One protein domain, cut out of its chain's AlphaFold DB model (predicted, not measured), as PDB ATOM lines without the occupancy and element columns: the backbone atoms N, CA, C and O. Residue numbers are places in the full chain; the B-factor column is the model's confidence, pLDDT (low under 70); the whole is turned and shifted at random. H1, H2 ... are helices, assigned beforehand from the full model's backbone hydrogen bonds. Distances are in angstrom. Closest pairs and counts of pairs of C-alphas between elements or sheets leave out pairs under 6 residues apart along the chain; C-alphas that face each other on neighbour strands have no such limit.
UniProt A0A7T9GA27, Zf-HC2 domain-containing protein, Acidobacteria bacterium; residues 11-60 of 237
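What this domain is: This is residues 11 to 60 of the 237 residues of the protein "Zf-HC2 domain-containing protein" of Acidobacteria bacterium (UniProt A0A7T9GA27). Two longer helices, H4 and H3, meet near their ends at a corner and make a V, and two short helices, H1 and H2, lie over one side of that V, close to both of its arms. H4 is the longer arm, and its far end, residues 55 to 59, sticks out together with Met 60. The printed part has 50 residues with four named helices, in the order H1, H2, H3, H4, and no named strand; its class is all helix. The whole is compact, with a radius of gyration of the C-alphas of 11.1 A and spans of 33 by 23 by 15 A.

Where its parts are: Begin with the longest helix, H4, residues 41 to 59: find C-alpha 41 at (148.565, 201.604, 140.885), and from there the helix runs 26.9 A to C-alpha 59 at (169.179, 189.124, 128.904). Before it comes H3, residues 27 to 39, which measures 18.5 A from first to last C-alpha. Go back to C-alpha 11 at (147.777, 190.612, 149.310) for the start of H1, residues 11 to 15, 6.2 A long. H2, residues 17 to 22, follows and is 8.7 A long.

How they stand to each other: Look first at H4 and H3, which touch only at the corner by their link, residues 43 to 47 of H4 with residues 36 to 38 of H3. Their closest C-alphas, those of Ser 37 and His 44, are 4.6 A apart. The two run opposite ways at a steep tilt of 69.6 degrees, only just short of about perpendicular. H2 is close to H4 but not clearly touching, with Leu 17 and Leu 47 as the closest C-alphas at 7.6 A; they run the same way at a steep tilt of 45 degrees. H2 is also close to H3 but not clearly touching: the closest C-alphas, of Tyr 20 and Gln 30, are 6.2 A apart, and the two run opposite ways at a steep tilt of 55 degrees. At Phe 13 you find H1 close to H3 but not clearly touching, its C-alpha 6.4 A from that of Met 33. The C-alpha of Phe 13 is also 7.3 A from that of Cys 43, the closest pair of H1 and H4, which are close but not clearly touching. H1 and H2 meet only through their link. In H1, H2 and H4 every O i to N i+4 pair is within hydrogen-bond range; in H3 8 of 9 are.

The domain as a whole: The two C-alphas farthest apart are those of Asp 28 and Met 60, at 33.7 A. The printed part has no cut, and its three links are tight. Residues 55 to 60, of which 55 to 59 belong to H4, stand free. The mean pLDDT of the printed part is 92.9, and no printed residue is under 70.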
ATOM      1  N   ASN A  11     147.034 191.741 148.731       94.69
ATOM      2  CA  ASN A  11     147.777 190.612 149.310       94.69
ATOM      3  C   ASN A  11     147.665 189.352 148.444       94.69
ATOM      4  O   ASN A  11     148.664 188.726 148.120       94.69
ATOM      5  N   ALA A  12     146.448 189.017 148.013       92.88
ATOM      6  CA  ALA A  12     146.237 187.874 147.134       92.88
ATOM      7  C   ALA A  12     146.852 188.110 145.743       92.88
ATOM      8  O   ALA A  12     147.281 187.155 145.104       92.88
ATOM      9  N   PHE A  13     146.960 189.362 145.283       95.81
ATOM     10  CA  PHE A  13     147.719 189.682 144.073       95.81
ATOM     11  C   PHE A  13     149.216 189.388 144.238       95.81
ATOM     12  O   PHE A  13     149.817 188.778 143.359       95.81
ATOM     13  N   GLU A  14     149.815 189.793 145.358       94.75
ATOM     14  CA  GLU A  14     151.232 189.545 145.652       94.75
ATOM     15  C   GLU A  14     151.538 188.047 145.791       94.75
ATOM     16  O   GLU A  14     152.508 187.565 145.210       94.75
ATOM     17  N   GLU A  15     150.682 187.300 146.489       95.25
ATOM     18  CA  GLU A  15     150.836 185.852 146.691       95.25
ATOM     19  C   GLU A  15     150.749 185.062 145.377       95.25
ATOM     20  O   GLU A  15     151.523 184.132 145.162       95.25
ATOM     21  N   ASN A  16     149.848 185.455 144.470       95.19
ATOM     22  CA  ASN A  16     149.614 184.754 143.202       95.19
ATOM     23  C   ASN A  16     150.395 185.362 142.022       95.19
ATOM     24  O   ASN A  16     150.160 185.004 140.864       95.19
ATOM     25  N   LEU A  17     151.316 186.299 142.276       95.00
ATOM     26  CA  LEU A  17     152.021 187.034 141.223       95.00
ATOM     27  C   LEU A  17     152.865 186.112 140.333       95.00
ATOM     28  O   LEU A  17     152.857 186.262 139.110       95.00
ATOM     29  N   SER A  18     153.562 185.147 140.935       94.25
ATOM     30  CA  SER A  18     154.381 184.169 140.210       94.25
ATOM     31  C   SER A  18     153.521 183.298 139.293       94.25
ATOM     32  O   SER A  18     153.777 183.224 138.093       94.25
ATOM     33  N   GLU A  19     152.434 182.734 139.823       95.38
ATOM     34  CA  GLU A  19     151.499 181.899 139.060       95.38
ATOM     35  C   GLU A  19     150.828 182.687 137.926       95.38
ATOM     36  O   GLU A  19     150.659 182.181 136.813       95.38
ATOM     37  N   TYR A  20     150.505 183.961 138.164       95.25
ATOM     38  CA  TYR A  20     149.975 184.864 137.144       95.25
ATOM     39  C   TYR A  20     150.973 185.126 136.006       95.25
ATOM     40  O   TYR A  20     150.581 185.135 134.831       95.25
ATOM     41  N   LEU A  21     152.257 185.332 136.327       94.50
ATOM     42  CA  LEU A  21     153.324 185.547 135.341       94.50
ATOM     43  C   LEU A  21     153.618 184.284 134.523       94.50
ATOM     44  O   LEU A  21     153.875 184.378 133.320       94.50
ATOM     45  N   GLU A  22     153.522 183.116 135.152       92.88
ATOM     46  CA  GLU A  22     153.708 181.804 134.524       92.88
ATOM     47  C   GLU A  22     152.453 181.297 133.794       92.88
ATOM     48  O   GLU A  22     152.524 180.313 133.058       92.88
ATOM     49  N   ARG A  23     151.319 182.005 133.925       91.94
ATOM     50  CA  ARG A  23     149.996 181.610 133.401       91.94
ATOM     51  C   ARG A  23     149.522 180.253 133.937       91.94
ATOM     52  O   ARG A  23     148.890 179.488 133.209       91.94
ATOM     53  N   ALA A  24     149.832 179.973 135.199       92.12
ATOM     54  CA  ALA A  24     149.422 178.763 135.903       92.12
ATOM     55  C   ALA A  24     148.033 178.888 136.565       92.12
ATOM     56  O   ALA A  24     147.445 177.877 136.940       92.12
ATOM     57  N   LEU A  25     147.492 180.108 136.674       92.00
ATOM     58  CA  LEU A  25     146.159 180.362 137.223       92.00
ATOM     59  C   LEU A  25     145.040 179.954 136.255       92.00
ATOM     60  O   LEU A  25     145.197 179.966 135.030       92.00
ATOM     61  N   ASP A  26     143.861 179.662 136.807       91.81
ATOM     62  CA  ASP A  26     142.655 179.467 136.008       91.81
ATOM     63  C   ASP A  26     142.234 180.762 135.284       91.81
ATOM     64  O   ASP A  26     142.611 181.882 135.642       91.81
ATOM     65  N   GLY A  27     141.433 180.620 134.227       90.12
ATOM     66  CA  GLY A  27     141.089 181.736 133.347       90.12
ATOM     67  C   GLY A  27     140.249 182.845 133.991       90.12
ATOM     68  O   GLY A  27     140.231 183.955 133.445       90.12
ATOM     69  N   ASP A  28     139.542 182.577 135.092       90.12
ATOM     70  CA  ASP A  28     138.809 183.602 135.843       90.12
ATOM     71  C   ASP A  28     139.772 184.351 136.779       90.12
ATOM     72  O   ASP A  28     139.816 185.585 136.742       90.12
ATOM     73  N   SER A  29     140.640 183.634 137.500       90.25
ATOM     74  CA  SER A  29     141.690 184.225 138.347       90.25
ATOM     75  C   SER A  29     142.703 185.054 137.550       90.25
ATOM     76  O   SER A  29     143.065 186.156 137.964       90.25
ATOM     77  N   GLN A  30     143.099 184.604 136.355       93.56
ATOM     78  CA  GLN A  30     143.989 185.364 135.470       93.56
ATOM     79  C   GLN A  30     143.360 186.706 135.050       93.56
ATOM     80  O   GLN A  30     144.039 187.734 135.002       93.56
ATOM     81  N   ARG A  31     142.052 186.719 134.753       93.19
ATOM     82  CA  ARG A  31     141.319 187.947 134.397       93.19
ATOM     83  C   ARG A  31     141.167 188.875 135.595       93.19
ATOM     84  O   ARG A  31     141.362 190.080 135.451       93.19
ATOM     85  N   ALA A  32     140.871 188.319 136.760       92.62
ATOM     86  CA  ALA A  32     140.736 189.068 137.997       92.62
ATOM     87  C   ALA A  32     142.073 189.711 138.438       92.62
ATOM     88  O   ALA A  32     142.092 190.886 138.806       92.62
ATOM     89  N   MET A  33     143.202 189.005 138.286       93.94
ATOM     90  CA  MET A  33     144.559 189.537 138.499       93.94
ATOM     91  C   MET A  33     144.875 190.679 137.528       93.94
ATOM     92  O   MET A  33     145.367 191.732 137.939       93.94
ATOM     93  N   ALA A  34     144.550 190.500 136.242       93.06
ATOM     94  CA  ALA A  34     144.736 191.540 135.236       93.06
ATOM     95  C   ALA A  34     143.907 192.794 135.561       93.06
ATOM     96  O   ALA A  34     144.461 193.893 135.553       93.06
ATOM     97  N   SER A  35     142.626 192.636 135.918       93.06
ATOM     98  CA  SER A  35     141.755 193.755 136.321       93.06
ATOM     99  C   SER A  35     142.317 194.485 137.537       93.06
ATOM    100  O   SER A  35     142.479 195.703 137.502       93.06
ATOM    101  N   HIS A  36     142.719 193.744 138.575       94.31
ATOM    102  CA  HIS A  36     143.304 194.334 139.776       94.31
ATOM    103  C   HIS A  36     144.578 195.132 139.461       94.31
ATOM    104  O   HIS A  36     144.735 196.250 139.948       94.31
ATOM    105  N   SER A  37     145.458 194.607 138.599       94.56
ATOM    106  CA  SER A  37     146.672 195.325 138.181       94.56
ATOM    107  C   SER A  37     146.380 196.608 137.399       94.56
ATOM    108  O   SER A  37     147.206 197.508 137.404       94.56
ATOM    109  N   LEU A  38     145.229 196.721 136.732       93.31
ATOM    110  CA  LEU A  38     144.833 197.942 136.024       93.31
ATOM    111  C   LEU A  38     144.159 198.958 136.956       93.31
ATOM    112  O   LEU A  38     144.271 200.163 136.738       93.31
ATOM    113  N   GLU A  39     143.467 198.482 137.988       93.62
ATOM    114  CA  GLU A  39     142.744 199.317 138.952       93.62
ATOM    115  C   GLU A  39     143.634 199.826 140.097       93.62
ATOM    116  O   GLU A  39     143.422 200.932 140.594       93.62
ATOM    117  N   CYS A  40     144.632 199.042 140.522       95.88
ATOM    118  CA  CYS A  40     145.504 199.343 141.656       95.88
ATOM    119  C   CYS A  40     146.902 199.798 141.189       95.88
ATOM    120  O   CYS A  40     147.704 198.963 140.759       95.88
ATOM    121  N   PRO A  41     147.267 201.090 141.335       94.75
ATOM    122  CA  PRO A  41     148.565 201.604 140.885       94.75
ATOM    123  C   PRO A  41     149.774 200.950 141.567       94.75
ATOM    124  O   PRO A  41     150.834 200.842 140.956       94.75
ATOM    125  N   LEU A  42     149.624 200.508 142.821       95.50
ATOM    126  CA  LEU A  42     150.698 199.856 143.578       95.50
ATOM    127  C   LEU A  42     151.004 198.466 143.015       95.50
ATOM    128  O   LEU A  42     152.153 198.164 142.706       95.50
ATOM    129  N   CYS A  43     149.970 197.649 142.810       96.12
ATOM    130  CA  CYS A  43     150.120 196.321 142.220       96.12
ATOM    131  C   CYS A  43     150.536 196.399 140.744       96.12
ATOM    132  O   CYS A  43     151.288 195.546 140.276       96.12
ATOM    133  N   HIS A  44     150.113 197.443 140.021       96.44
ATOM    134  CA  HIS A  44     150.606 197.723 138.671       96.44
ATOM    135  C   HIS A  44     152.115 197.986 138.649       96.44
ATOM    136  O   HIS A  44     152.827 197.424 137.818       96.44
ATOM    137  N   ALA A  45     152.598 198.851 139.548       96.62
ATOM    138  CA  ALA A  45     154.017 199.165 139.666       96.62
ATOM    139  C   ALA A  45     154.820 197.906 140.010       96.62
ATOM    140  O   ALA A  45     155.730 197.560 139.265       96.62
ATOM    141  N   LEU A  46     154.388 197.150 141.026       96.31
ATOM    142  CA  LEU A  46     155.012 195.881 141.407       96.31
ATOM    143  C   LEU A  46     155.088 194.890 140.236       96.31
ATOM    144  O   LEU A  46     156.130 194.283 140.000       96.31
ATOM    145  N   LEU A  47     153.997 194.727 139.481       96.31
ATOM    146  CA  LEU A  47     153.971 193.831 138.325       96.31
ATOM    147  C   LEU A  47     154.998 194.239 137.262       96.31
ATOM    148  O   LEU A  47     155.607 193.365 136.644       96.31
ATOM    149  N   ASN A  48     155.172 195.538 137.024       95.88
ATOM    150  CA  ASN A  48     156.161 196.025 136.067       95.88
ATOM    151  C   ASN A  48     157.582 195.867 136.603       95.88
ATOM    152  O   ASN A  48     158.413 195.335 135.879       95.88
ATOM    153  N   ASP A  49     157.829 196.190 137.872       96.44
ATOM    154  CA  ASP A  49     159.139 195.999 138.503       96.44
ATOM    155  C   ASP A  49     159.592 194.532 138.407       96.44
ATOM    156  O   ASP A  49     160.733 194.239 138.040       96.44
ATOM    157  N   VAL A  50     158.681 193.584 138.665       95.38
ATOM    158  CA  VAL A  50     158.971 192.148 138.533       95.38
ATOM    159  C   VAL A  50     159.183 191.745 137.071       95.38
ATOM    160  O   VAL A  50     160.098 190.972 136.780       95.38
ATOM    161  N   LYS A  51     158.392 192.266 136.126       94.88
ATOM    162  CA  LYS A  51     158.598 192.002 134.689       94.88
ATOM    163  C   LYS A  51     159.940 192.530 134.192       94.88
ATOM    164  O   LYS A  51     160.608 191.825 133.436       94.88
ATOM    165  N   ASP A  52     160.331 193.719 134.626       94.88
ATOM    166  CA  ASP A  52     161.597 194.346 134.265       94.88
ATOM    167  C   ASP A  52     162.766 193.550 134.852       94.88
ATOM    168  O   ASP A  52     163.709 193.217 134.132       94.88
ATOM    169  N   ALA A  53     162.667 193.124 136.115       91.56
ATOM    170  CA  ALA A  53     163.650 192.231 136.725       91.56
ATOM    171  C   ALA A  53     163.775 190.899 135.959       91.56
ATOM    172  O   ALA A  53     164.883 190.443 135.679       91.56
ATOM    173  N   LEU A  54     162.653 190.294 135.555       91.62
ATOM    174  CA  LEU A  54     162.657 189.070 134.748       91.62
ATOM    175  C   LEU A  54     163.253 189.285 133.352       91.62
ATOM    176  O   LEU A  54     163.927 188.390 132.840       91.62
ATOM    177  N   ALA A  55     163.017 190.440 132.728       89.69
ATOM    178  CA  ALA A  55     163.613 190.786 131.442       89.69
ATOM    179  C   ALA A  55     165.139 190.896 131.559       89.69
ATOM    180  O   ALA A  55     165.853 190.257 130.786       89.69
ATOM    181  N   VAL A  56     165.633 191.590 132.590       89.69
ATOM    182  CA  VAL A  56     167.070 191.665 132.894       89.69
ATOM    183  C   VAL A  56     167.647 190.266 133.103       89.69
ATOM    184  O   VAL A  56     168.637 189.917 132.465       89.69
ATOM    185  N   CYS A  57     167.003 189.418 133.909       83.81
ATOM    186  CA  CYS A  57     167.460 188.044 134.138       83.81
ATOM    187  C   CYS A  57     167.517 187.194 132.856       83.81
ATOM    188  O   CYS A  57     168.367 186.312 132.756       83.81
ATOM    189  N   LYS A  58     166.641 187.443 131.872       83.38
ATOM    190  CA  LYS A  58     166.660 186.746 130.572       83.38
ATOM    191  C   LYS A  58     167.774 187.234 129.648       83.38
ATOM    192  O   LYS A  58     168.292 186.447 128.860       83.38
ATOM    193  N   GLU A  59     168.113 188.518 129.712       84.88
ATOM    194  CA  GLU A  59     169.179 189.124 128.904       84.88
ATOM    195  C   GLU A  59     170.571 188.914 129.505       84.88
ATOM    196  O   GLU A  59     171.577 188.918 128.787       84.88
ATOM    197  N   MET A  60     170.648 188.692 130.818       73.25
ATOM    198  CA  MET A  60     171.873 188.277 131.482       73.25
ATOM    199  C   MET A  60     172.281 186.900 130.960       73.25
ATOM    200  O   MET A  60     171.688 185.876 131.293       73.25
TER     201      MET A  60